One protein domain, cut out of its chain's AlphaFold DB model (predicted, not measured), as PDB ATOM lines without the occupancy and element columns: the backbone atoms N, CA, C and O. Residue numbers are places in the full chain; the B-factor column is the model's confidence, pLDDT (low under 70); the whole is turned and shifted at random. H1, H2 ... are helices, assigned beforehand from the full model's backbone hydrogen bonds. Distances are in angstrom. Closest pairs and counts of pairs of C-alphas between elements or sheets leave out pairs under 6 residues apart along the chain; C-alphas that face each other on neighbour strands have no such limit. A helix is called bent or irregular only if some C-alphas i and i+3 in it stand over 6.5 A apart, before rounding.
ATOM      1  N   GLU A   2     123.324  93.213  65.848       82.00
ATOM      2  CA  GLU A   2     122.033  92.810  65.252       82.00
ATOM      3  C   GLU A   2     121.440  91.528  65.868       82.00
ATOM      4  O   GLU A   2     120.279  91.514  66.264       82.00
ATOM      5  N   SER A   3     122.263  90.495  66.080       87.31
ATOM      6  CA  SER A   3     121.863  89.268  66.788       87.31
ATOM      7  C   SER A   3     121.382  89.518  68.223       87.31
ATOM      8  O   SER A   3     120.506  88.822  68.722       87.31
ATOM      9  N   GLU A   4     121.949  90.514  68.900       88.25
ATOM     10  CA  GLU A   4     121.573  90.875  70.268       88.25
ATOM     11  C   GLU A   4     120.265  91.671  70.294       88.25
ATOM     12  O   GLU A   4     119.443  91.468  71.183       88.25
ATOM     13  N   LEU A   5     120.023  92.507  69.282       89.38
ATOM     14  CA  LEU A   5     118.750  93.200  69.084       89.38
ATOM     15  C   LEU A   5     117.614  92.235  68.728       89.38
ATOM     16  O   LEU A   5     116.504  92.398  69.225       89.38
ATOM     17  N   GLN A   6     117.881  91.200  67.928       91.75
ATOM     18  CA  GLN A   6     116.900  90.143  67.660       91.75
ATOM     19  C   GLN A   6     116.525  89.386  68.938       91.75
ATOM     20  O   GLN A   6     115.342  89.194  69.204       91.75
ATOM     21  N   LYS A   7     117.510  89.037  69.775       93.06
ATOM     22  CA  LYS A   7     117.247  88.434  71.093       93.06
ATOM     23  C   LYS A   7     116.469  89.372  72.013       93.06
ATOM     24  O   LYS A   7     115.578  88.920  72.721       93.06
ATOM     25  N   LEU A   8     116.784  90.670  72.005       93.69
ATOM     26  CA  LEU A   8     116.036  91.665  72.774       93.69
ATOM     27  C   LEU A   8     114.567  91.714  72.330       93.69
ATOM     28  O   LEU A   8     113.677  91.705  73.175       93.69
ATOM     29  N   LEU A   9     114.314  91.725  71.019       94.81
ATOM     30  CA  LEU A   9     112.960  91.680  70.467       94.81
ATOM     31  C   LEU A   9     112.216  90.406  70.890       94.81
ATOM     32  O   LEU A   9     111.052  90.472  71.278       94.81
ATOM     33  N   GLU A  10     112.878  89.252  70.842       95.25
ATOM     34  CA  GLU A  10     112.296  87.982  71.277       95.25
ATOM     35  C   GLU A  10     111.905  88.015  72.761       95.25
ATOM     36  O   GLU A  10     110.773  87.681  73.106       95.25
ATOM     37  N   GLN A  11     112.797  88.499  73.630       94.62
ATOM     38  CA  GLN A  11     112.517  88.631  75.062       94.62
ATOM     39  C   GLN A  11     111.402  89.646  75.352       94.62
ATOM     40  O   GLN A  11     110.579  89.410  76.233       94.62
ATOM     41  N   LEU A  12     111.324  90.751  74.602       94.88
ATOM     42  CA  LEU A  12     110.221  91.714  74.710       94.88
ATOM     43  C   LEU A  12     108.877  91.102  74.313       94.88
ATOM     44  O   LEU A  12     107.868  91.334  74.978       94.88
ATOM     45  N   ASN A  13     108.855  90.289  73.258       94.81
ATOM     46  CA  ASN A  13     107.640  89.592  72.846       94.81
ATOM     47  C   ASN A  13     107.202  88.559  73.891       94.81
ATOM     48  O   ASN A  13     106.015  88.486  74.208       94.81
ATOM     49  N   GLN A  14     108.146  87.818  74.479       94.88
ATOM     50  CA  GLN A  14     107.868  86.916  75.601       94.88
ATOM     51  C   GLN A  14     107.307  87.686  76.805       94.88
ATOM     52  O   GLN A  14     106.288  87.297  77.366       94.88
ATOM     53  N   LEU A  15     107.910  88.827  77.152       93.62
ATOM     54  CA  LEU A  15     107.443  89.695  78.233       93.62
ATOM     55  C   LEU A  15     106.004  90.195  78.008       93.62
ATOM     56  O   LEU A  15     105.211  90.250  78.951       93.62
ATOM     57  N   ASN A  16     105.658  90.545  76.768       92.25
ATOM     58  CA  ASN A  16     104.314  90.997  76.401       92.25
ATOM     59  C   ASN A  16     103.262  89.884  76.485       92.25
ATOM     60  O   ASN A  16     102.108  90.173  76.789       92.25
ATOM     61  N   GLN A  17     103.652  88.630  76.256       92.94
ATOM     62  CA  GLN A  17     102.768  87.462  76.350       92.94
ATOM     63  C   GLN A  17     102.674  86.893  77.771       92.94
ATOM     64  O   GLN A  17     101.785  86.098  78.062       92.94
ATOM     65  N   GLN A  18     103.577  87.295  78.667       91.62
ATOM     66  CA  GLN A  18     103.648  86.750  80.011       91.62
ATOM     67  C   GLN A  18     102.530  87.291  80.917       91.62
ATOM     68  O   GLN A  18     102.442  88.499  81.182       91.62
ATOM     69  N   GLU A  19     101.714  86.372  81.437       87.19
ATOM     70  CA  GLU A  19     100.587  86.670  82.333       87.19
ATOM     71  C   GLU A  19     100.975  86.619  83.817       87.19
ATOM     72  O   GLU A  19     100.508  87.435  84.612       87.19
ATOM     73  N   ASN A  20     101.856  85.690  84.208       90.12
ATOM     74  CA  ASN A  20     102.297  85.589  85.598       90.12
ATOM     75  C   ASN A  20     103.223  86.764  85.950       90.12
ATOM     76  O   ASN A  20     104.273  86.933  85.330       90.12
ATOM     77  N   LEU A  21     102.840  87.542  86.969       84.00
ATOM     78  CA  LEU A  21     103.519  88.777  87.366       84.00
ATOM     79  C   LEU A  21     104.971  88.558  87.814       84.00
ATOM     80  O   LEU A  21     105.835  89.336  87.428       84.00
ATOM     81  N   GLU A  22     105.256  87.513  88.590       88.19
ATOM     82  CA  GLU A  22     106.614  87.233  89.083       88.19
ATOM     83  C   GLU A  22     107.557  86.896  87.925       88.19
ATOM     84  O   GLU A  22     108.638  87.469  87.795       88.19
ATOM     85  N   GLN A  23     107.106  86.028  87.019       89.94
ATOM     86  CA  GLN A  23     107.849  85.684  85.808       89.94
ATOM     87  C   GLN A  23     107.991  86.894  84.872       89.94
ATOM     88  O   GLN A  23     109.038  87.076  84.254       89.94
ATOM     89  N   LYS A  24     106.969  87.755  84.801       90.00
ATOM     90  CA  LYS A  24     107.002  88.997  84.021       90.00
ATOM     91  C   LYS A  24     108.042  89.978  84.564       90.00
ATOM     92  O   LYS A  24     108.772  90.573  83.779       90.00
ATOM     93  N   LEU A  25     108.148  90.121  85.885       89.31
ATOM     94  CA  LEU A  25     109.165  90.959  86.526       89.31
ATOM     95  C   LEU A  25     110.577  90.425  86.268       89.31
ATOM     96  O   LEU A  25     111.438  91.184  85.832       89.31
ATOM     97  N   ALA A  26     110.789  89.118  86.433       91.31
ATOM     98  CA  ALA A  26     112.083  88.494  86.155       91.31
ATOM     99  C   ALA A  26     112.508  88.665  84.682       91.31
ATOM    100  O   ALA A  26     113.659  88.989  84.392       91.31
ATOM    101  N   LEU A  27     111.577  88.494  83.735       92.94
ATOM    102  CA  LEU A  27     111.838  88.736  82.312       92.94
ATOM    103  C   LEU A  27     112.119  90.214  82.018       92.94
ATOM    104  O   LEU A  27     112.980  90.516  81.194       92.94
ATOM    105  N   PHE A  28     111.431  91.140  82.689       92.56
ATOM    106  CA  PHE A  28     111.659  92.575  82.523       92.56
ATOM    107  C   PHE A  28     113.075  92.982  82.948       92.56
ATOM    108  O   PHE A  28     113.736  93.730  82.228       92.56
ATOM    109  N   GLU A  29     113.566  92.457  84.072       92.94
ATOM    110  CA  GLU A  29     114.942  92.693  84.525       92.94
ATOM    111  C   GLU A  29     115.961  92.204  83.488       92.94
ATOM    112  O   GLU A  29     116.839  92.966  83.080       92.94
ATOM    113  N   GLN A  30     115.778  90.992  82.953       93.19
ATOM    114  CA  GLN A  30     116.645  90.437  81.905       93.19
ATOM    115  C   GLN A  30     116.627  91.267  80.611       93.19
ATOM    116  O   GLN A  30     117.672  91.495  79.994       93.19
ATOM    117  N   VAL A  31     115.445  91.726  80.188       94.12
ATOM    118  CA  VAL A  31     115.282  92.627  79.035       94.12
ATOM    119  C   VAL A  31     116.051  93.930  79.265       94.12
ATOM    120  O   VAL A  31     116.739  94.410  78.363       94.12
ATOM    121  N   ASN A  32     115.974  94.492  80.474       92.12
ATOM    122  CA  ASN A  32     116.625  95.752  80.822       92.12
ATOM    123  C   ASN A  32     118.158  95.633  80.874       92.12
ATOM    124  O   ASN A  32     118.877  96.493  80.353       92.12
ATOM    125  N   GLU A  33     118.673  94.542  81.440       91.94
ATOM    126  CA  GLU A  33     120.105  94.230  81.428       91.94
ATOM    127  C   GLU A  33     120.631  94.102  79.995       91.94
ATOM    128  O   GLU A  33     121.650  94.707  79.642       91.94
ATOM    129  N   ARG A  34     119.906  93.375  79.131       91.19
ATOM    130  CA  ARG A  34     120.291  93.218  77.725       91.19
ATOM    131  C   ARG A  34     120.261  94.549  76.981       91.19
ATOM    132  O   ARG A  34     121.212  94.855  76.266       91.19
ATOM    133  N   PHE A  35     119.216  95.353  77.159       90.56
ATOM    134  CA  PHE A  35     119.129  96.681  76.548       90.56
ATOM    135  C   PHE A  35     120.309  97.574  76.961       90.56
ATOM    136  O   PHE A  35     120.959  98.191  76.112       90.56
ATOM    137  N   THR A  36     120.649  97.589  78.252       90.06
ATOM    138  CA  THR A  36     121.798  98.343  78.778       90.06
ATOM    139  C   THR A  36     123.118  97.845  78.181       90.06
ATOM    140  O   THR A  36     123.955  98.636  77.748       90.06
ATOM    141  N   SER A  37     123.291  96.525  78.076       88.69
ATOM    142  CA  SER A  37     124.475  95.916  77.462       88.69
ATOM    143  C   SER A  37     124.614  96.260  75.974       88.69
ATOM    144  O   SER A  37     125.712  96.563  75.504       88.69
ATOM    145  N   ILE A  38     123.507  96.260  75.225       86.69
ATOM    146  CA  ILE A  38     123.489  96.608  73.797       86.69
ATOM    147  C   ILE A  38     123.805  98.092  73.595       86.69
ATOM    148  O   ILE A  38     124.620  98.426  72.740       86.69
ATOM    149  N   THR A  39     123.195  98.982  74.379       83.06
ATOM    150  CA  THR A  39     123.407 100.437  74.256       83.06
ATOM    151  C   THR A  39     124.820 100.870  74.650       83.06
ATOM    152  O   THR A  39     125.324 101.865  74.130       83.06
ATOM    153  N   ALA A  40     125.504 100.101  75.504       83.94
ATOM    154  CA  ALA A  40     126.912 100.312  75.831       83.94
ATOM    155  C   ALA A  40     127.876  99.946  74.680       83.94
ATOM    156  O   ALA A  40     129.013 100.429  74.647       83.94
ATOM    157  N   GLN A  41     127.451  99.118  73.718       81.31
ATOM    158  CA  GLN A  41     128.262  98.757  72.554       81.31
ATOM    159  C   GLN A  41     128.245  99.920  71.546       81.31
ATOM    160  O   GLN A  41     127.237 100.201  70.909       81.31
ATOM    161  N   LYS A  42     129.372 100.624  71.385       65.00
ATOM    162  CA  LYS A  42     129.463 101.874  70.599       65.00
ATOM    163  C   LYS A  42     129.467 101.723  69.069       65.00
ATOM    164  O   LYS A  42     129.762 102.690  68.369       65.00
ATOM    165  N   THR A  43     129.151 100.561  68.512       62.00
ATOM    166  CA  THR A  43     129.314 100.328  67.071       62.00
ATOM    167  C   THR A  43     128.323  99.307  66.517       62.00
ATOM    168  O   THR A  43     128.479  98.112  66.741       62.00
ATOM    169  N   ALA A  44     127.358  99.761  65.708       63.59
ATOM    170  CA  ALA A  44     126.951  99.081  64.471       63.59
ATOM    171  C   ALA A  44     126.033  99.971  63.621       63.59
ATOM    172  O   ALA A  44     125.321 100.832  64.135       63.59
ATOM    173  N   LYS A  45     125.999  99.700  62.310       69.00
ATOM    174  CA  LYS A  45     124.827 100.021  61.489       69.00
ATOM    175  C   LYS A  45     123.654  99.208  62.040       69.00
ATOM    176  O   LYS A  45     123.711  97.983  62.044       69.00
ATOM    177  N   LEU A  46     122.646  99.903  62.545       74.38
ATOM    178  CA  LEU A  46     121.418  99.309  63.055       74.38
ATOM    179  C   LEU A  46     120.463  99.087  61.883       74.38
ATOM    180  O   LEU A  46     120.254 100.002  61.087       74.38
ATOM    181  N   ASP A  47     119.880  97.894  61.785       84.06
ATOM    182  CA  ASP A  47     118.752  97.678  60.885       84.06
ATOM    183  C   ASP A  47     117.548  98.481  61.399       84.06
ATOM    184  O   ASP A  47     117.027  98.244  62.493       84.06
ATOM    185  N   GLN A  48     117.117  99.455  60.601       86.00
ATOM    186  CA  GLN A  48     115.994 100.326  60.923       86.00
ATOM    187  C   GLN A  48     114.694  99.532  61.107       86.00
ATOM    188  O   GLN A  48     113.904  99.867  61.991       86.00
ATOM    189  N   ALA A  49     114.474  98.471  60.323       89.25
ATOM    190  CA  ALA A  49     113.269  97.654  60.432       89.25
ATOM    191  C   ALA A  49     113.232  96.892  61.763       89.25
ATOM    192  O   ALA A  49     112.195  96.836  62.425       89.25
ATOM    193  N   LEU A  50     114.374  96.348  62.188       89.12
ATOM    194  CA  LEU A  50     114.509  95.693  63.486       89.12
ATOM    195  C   LEU A  50     114.292  96.673  64.647       89.12
ATOM    196  O   LEU A  50     113.583  96.351  65.599       89.12
ATOM    197  N   MET A  51     114.850  97.882  64.554       89.00
ATOM    198  CA  MET A  51     114.663  98.915  65.577       89.00
ATOM    199  C   MET A  51     113.198  99.335  65.724       89.00
ATOM    200  O   MET A  51     112.731  99.490  66.849       89.00
ATOM    201  N   LEU A  52     112.459  99.473  64.618       91.75
ATOM    202  CA  LEU A  52     111.026  99.783  64.660       91.75
ATOM    203  C   LEU A  52     110.231  98.696  65.394       91.75
ATOM    204  O   LEU A  52     109.455  99.023  66.286       91.75
ATOM    205  N   LYS A  53     110.503  97.414  65.118       93.19
ATOM    206  CA  LYS A  53     109.854  96.297  65.828       93.19
ATOM    207  C   LYS A  53     110.137  96.309  67.332       93.19
ATOM    208  O   LYS A  53     109.254  96.016  68.130       93.19
ATOM    209  N   ILE A  54     111.364  96.650  67.729       92.31
ATOM    210  CA  ILE A  54     111.736  96.764  69.149       92.31
ATOM    211  C   ILE A  54     110.976  97.917  69.813       92.31
ATOM    212  O   ILE A  54     110.461  97.753  70.916       92.31
ATOM    213  N   ILE A  55     110.873  99.067  69.139       91.94
ATOM    214  CA  ILE A  55     110.107 100.221  69.631       91.94
ATOM    215  C   ILE A  55     108.629  99.855  69.806       91.94
ATOM    216  O   ILE A  55     108.065 100.131  70.862       91.94
ATOM    217  N   GLU A  56     108.019  99.200  68.817       94.06
ATOM    218  CA  GLU A  56     106.627  98.736  68.882       94.06
ATOM    219  C   GLU A  56     106.400  97.774  70.057       94.06
ATOM    220  O   GLU A  56     105.448  97.940  70.822       94.06
ATOM    221  N   ALA A  57     107.312  96.820  70.274       93.75
ATOM    222  CA  ALA A  57     107.211  95.877  71.385       93.75
ATOM    223  C   ALA A  57     107.289  96.575  72.760       93.75
ATOM    224  O   ALA A  57     106.523  96.239  73.668       93.75
ATOM    225  N   TYR A  58     108.151  97.588  72.913       93.81
ATOM    226  CA  TYR A  58     108.189  98.423  74.122       93.81
ATOM    227  C   TYR A  58     106.920  99.266  74.299       93.81
ATOM    228  O   TYR A  58     106.433  99.405  75.422       93.81
ATOM    229  N   GLN A  59     106.367  99.827  73.220       93.00
ATOM    230  CA  GLN A  59     105.117 100.592  73.279       93.00
ATOM    231  C   GLN A  59     103.953  99.718  73.752       93.00
ATOM    232  O   GLN A  59     103.209 100.128  74.645       93.00
ATOM    233  N   GLN A  60     103.847  98.492  73.236       93.69
ATOM    234  CA  GLN A  60     102.850  97.518  73.681       93.69
ATOM    235  C   GLN A  60     103.001  97.182  75.173       93.69
ATOM    236  O   GLN A  60     102.006  97.152  75.908       93.69
ATOM    237  N   PHE A  61     104.237  96.977  75.642       91.25
ATOM    238  CA  PHE A  61     104.514  96.731  77.058       91.25
ATOM    239  C   PHE A  61     104.030  97.895  77.937       91.25
ATOM    240  O   PHE A  61     103.306  97.685  78.915       91.25
ATOM    241  N   ILE A  62     104.384  99.130  77.565       90.25
ATOM    242  CA  ILE A  62     104.005 100.346  78.299       90.25
ATOM    243  C   ILE A  62     102.486 100.498  78.348       90.25
ATOM    244  O   ILE A  62     101.938 100.770  79.418       90.25
ATOM    245  N   GLN A  63     101.803 100.305  77.221       91.31
ATOM    246  CA  GLN A  63     100.351 100.413  77.154       91.31
ATOM    247  C   GLN A  63      99.674  99.397  78.084       91.31
ATOM    248  O   GLN A  63      98.860  99.774  78.928       91.31
ATOM    249  N   THR A  64     100.093  98.131  78.020       88.06
ATOM    250  CA  THR A  64      99.559  97.060  78.878       88.06
ATOM    251  C   THR A  64      99.778  97.365  80.368       88.06
ATOM    252  O   THR A  64      98.894  97.154  81.206       88.06
ATOM    253  N   ALA A  65     100.947  97.910  80.724       85.50
ATOM    254  CA  ALA A  65     101.261  98.303  82.096       85.50
ATOM    255  C   ALA A  65     100.396  99.484  82.578       85.50
ATOM    256  O   ALA A  65      99.940  99.494  83.725       85.50
ATOM    257  N   GLN A  66     100.126 100.466  81.714       86.06
ATOM    258  CA  GLN A  66      99.249 101.602  82.023       86.06
ATOM    259  C   GLN A  66      97.789 101.175  82.216       86.06
ATOM    260  O   GLN A  66      97.128 101.640  83.151       86.06
ATOM    261  N   GLU A  67      97.294 100.266  81.376       86.75
ATOM    262  CA  GLU A  67      95.952  99.690  81.498       86.75
ATOM    263  C   GLU A  67      95.814  98.913  82.815       86.75
ATOM    264  O   GLU A  67      94.883  99.157  83.590       86.75
ATOM    265  N   SER A  68      96.808  98.079  83.140       85.12
ATOM    266  CA  SER A  68      96.867  97.337  84.409       85.12
ATOM    267  C   SER A  68      96.878  98.277  85.619       85.12
ATOM    268  O   SER A  68      96.092  98.108  86.552       85.12
ATOM    269  N   LYS A  69      97.707  99.331  85.586       85.06
ATOM    270  CA  LYS A  69      97.759 100.358  86.640       85.06
ATOM    271  C   LYS A  69      96.411 101.053  86.822       85.06
ATOM    272  O   LYS A  69      95.989 101.290  87.955       85.06
ATOM    273  N   THR A  70      95.741 101.389  85.724       85.94
ATOM    274  CA  THR A  70      94.428 102.046  85.750       85.94
ATOM    275  C   THR A  70      93.375 101.139  86.378       85.94
ATOM    276  O   THR A  70      92.609 101.595  87.225       85.94
ATOM    277  N   SER A  71      93.365  99.855  86.008       83.31
ATOM    278  CA  SER A  71      92.465  98.850  86.583       83.31
ATOM    279  C   SER A  71      92.677  98.700  88.094       83.31
ATOM    280  O   SER A  71      91.740  98.874  88.873       83.31
ATOM    281  N   LEU A  72      93.929  98.514  88.529       81.25
ATOM    282  CA  LEU A  72      94.278  98.412  89.950       81.25
ATOM    283  C   LEU A  72      93.916  99.680  90.731       81.25
ATOM    284  O   LEU A  72      93.412  99.597  91.846       81.25
ATOM    285  N   SER A  73      94.124 100.860  90.145       83.50
ATOM    286  CA  SER A  73      93.766 102.132  90.790       83.50
ATOM    287  C   SER A  73      92.256 102.254  91.014       83.50
ATOM    288  O   SER A  73      91.832 102.729  92.067       83.50
ATOM    289  N   LYS A  74      91.438 101.802  90.051       84.69
ATOM    290  CA  LYS A  74      89.973 101.750  90.202       84.69
ATOM    291  C   LYS A  74      89.561 100.775  91.300       84.69
ATOM    292  O   LYS A  74      88.698 101.111  92.105       84.69
ATOM    293  N   GLU A  75      90.200  99.614  91.360       80.00
ATOM    294  CA  GLU A  75      89.908  98.603  92.373       80.00
ATOM    295  C   GLU A  75      90.284  99.076  93.785       80.00
ATOM    296  O   GLU A  75      89.490  98.960  94.714       80.00
ATOM    297  N   ILE A  76      91.439  99.729  93.946       82.06
ATOM    298  CA  ILE A  76      91.831 100.372  95.209       82.06
ATOM    299  C   ILE A  76      90.813 101.449  95.611       82.06
ATOM    300  O   ILE A  76      90.432 101.540  96.779       82.06
ATOM    301  N   ALA A  77      90.347 102.265  94.659       81.69
ATOM    302  CA  ALA A  77      89.324 103.271  94.930       81.69
ATOM    303  C   ALA A  77      87.996 102.633  95.384       81.69
ATOM    304  O   ALA A  77      87.403 103.117  96.350       81.69
ATOM    305  N   ARG A  78      87.570 101.530  94.748       86.38
ATOM    306  CA  ARG A  78      86.387 100.745  95.140       86.38
ATOM    307  C   ARG A  78      86.521 100.212  96.566       86.38
ATOM    308  O   ARG A  78      85.662 100.487  97.399       86.38
ATOM    309  N   LEU A  79      87.628  99.534  96.873       82.12
ATOM    310  CA  LEU A  79      87.895  98.983  98.206       82.12
ATOM    311  C   LEU A  79      87.920 100.072  99.286       82.12
ATOM    312  O   LEU A  79      87.380  99.882 100.373       82.12
ATOM    313  N   ASN A  80      88.498 101.239  98.992       77.88
ATOM    314  CA  ASN A  80      88.505 102.366  99.924       77.88
ATOM    315  C   ASN A  80      87.100 102.929 100.180       77.88
ATOM    316  O   ASN A  80      86.785 103.275 101.320       77.88
ATOM    317  N   GLN A  81      86.249 103.014  99.153       76.94
ATOM    318  CA  GLN A  81      84.853 103.430  99.314       76.94
ATOM    319  C   GLN A  81      84.052 102.416 100.138       76.94
ATOM    320  O   GLN A  81      83.328 102.815 101.048       76.94
ATOM    321  N   GLU A  82      84.221 101.118  99.878       71.94
ATOM    322  CA  GLU A  82      83.575 100.049 100.648       71.94
ATOM    323  C   GLU A  82      84.029 100.051 102.109       71.94
ATOM    324  O   GLU A  82      83.204  99.961 103.016       71.94
ATOM    325  N   ASN A  83      85.321 100.261 102.363       68.31
ATOM    326  CA  ASN A  83      85.859 100.382 103.716       68.31
ATOM    327  C   ASN A  83      85.283 101.610 104.454       68.31
ATOM    328  O   ASN A  83      84.915 101.524 105.625       68.31
ATOM    329  N   GLN A  84      85.130 102.749 103.767       65.38
ATOM    330  CA  GLN A  84      84.463 103.926 104.336       65.38
ATOM    331  C   GLN A  84      82.967 103.701 104.585       65.38
ATOM    332  O   GLN A  84      82.444 104.202 105.579       65.38
ATOM    333  N   ALA A  85      82.277 102.962 103.715       64.31
ATOM    334  CA  ALA A  85      80.882 102.595 103.922       64.31
ATOM    335  C   ALA A  85      80.737 101.688 105.151       64.31
ATOM    336  O   ALA A  85      79.937 101.992 106.029       64.31
ATOM    337  N   LEU A  86      81.574 100.656 105.289       61.34
ATOM    338  CA  LEU A  86      81.595  99.783 106.469       61.34
ATOM    339  C   LEU A  86      81.829 100.574 107.764       61.34
ATOM    340  O   LEU A  86      81.085 100.402 108.722       61.34
ATOM    341  N   LYS A  87      82.772 101.526 107.777       59.72
ATOM    342  CA  LYS A  87      82.994 102.419 108.933       59.72
ATOM    343  C   LYS A  87      81.800 103.318 109.274       59.72
ATOM    344  O   LYS A  87      81.702 103.760 110.411       59.72
ATOM    345  N   LYS A  88      80.925 103.619 108.309       58.84
ATOM    346  CA  LYS A  88      79.675 104.361 108.543       58.84
ATOM    347  C   LYS A  88      78.532 103.463 109.024       58.84
ATOM    348  O   LYS A  88      77.633 103.972 109.680       58.84
ATOM    349  N   TYR A  89      78.548 102.177 108.667       57.12
ATOM    350  CA  TYR A  89      77.489 101.219 109.001       57.12
ATOM    351  C   TYR A  89      77.725 100.453 110.305       57.12
ATOM    352  O   TYR A  89      76.754  99.934 110.842       57.12
ATOM    353  N   VAL A  90      78.954 100.393 110.832       57.53
ATOM    354  CA  VAL A  90      79.189  99.894 112.198       57.53
ATOM    355  C   VAL A  90      78.667 100.945 113.189       57.53
ATOM    356  O   VAL A  90      79.230 102.044 113.242       57.53
TER     357      VAL A  90
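AT A GLANCE: This is residues 2 to 90 of the 102 residues of an uncharacterized protein of Enterococcus cecorum (UniProt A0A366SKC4). One very long helix, H3, packs with its early part on a helical hairpin made of the two shorter helices H1 and H2, and its far part sticks out alone as a straight arm, residues 66 to 90, of which 66 to 89 belong to H3. H1 is the helix that H3 packs on, while H2 folds back along H1 and keeps clear of H3. The printed part has 89 residues with three named helices, in the order H1, H2, H3, and no named strand; its class is all helix. The whole is extended, with a radius of gyration of the C-alphas of 19.2 A and spans of 68 by 22 by 21 A, the length coming from the arm of H3.

HOW THE PARTS SIT: Start with H1, residues 2 to 17, and look next at H2, residues 21 to 40. These two touch, and their closest C-alphas, those of Leu 15 and Lys 24, are 5.8 A apart. They run opposite ways at a shallow tilt of 20 degrees and form a helical hairpin, two helices in sequence that run back along each other. Go on to H3, residues 48 to 89, which touches H1 with residues 50 to 61 alone. The closest C-alphas of H1 and H3 are those of Leu 9 and Ile 54, 5.4 A apart. H1 and H3 run the same way at a shallow tilt of 26 degrees. H2 and H3 are apart, although they follow each other in the chain. In H1, H2 and H3 you will find each backbone O i to N i+4 pair within hydrogen-bond range.

IN THESE COORDINATES: Find C-alpha 2 at (122.033, 92.810, 65.252); from there H1 runs 22.9 A to C-alpha 17. After a tight link of 3 residues, H2 begins at C-alpha 21, at (103.519, 88.777, 87.366), and runs 28.5 A to C-alpha 40. A short link of 7 residues leads to C-alpha 48 at (115.994, 100.326, 60.923). From there H3 runs 61.6 A to C-alpha 89 at (77.489, 101.219, 109.001), and it is not bent.

THE WHOLE: The two C-alphas farthest apart are those of Lys 45 and Val 90, at 68.2 A. Without the stretch that stands free, the body has 64 residues and spans 36 by 20 by 16 A. The printed part has no cut, and neither of its two links is long. The mean pLDDT of the printed part is 85.0; look for values under 70 at residues 42 to 45 and residues 83 to 90.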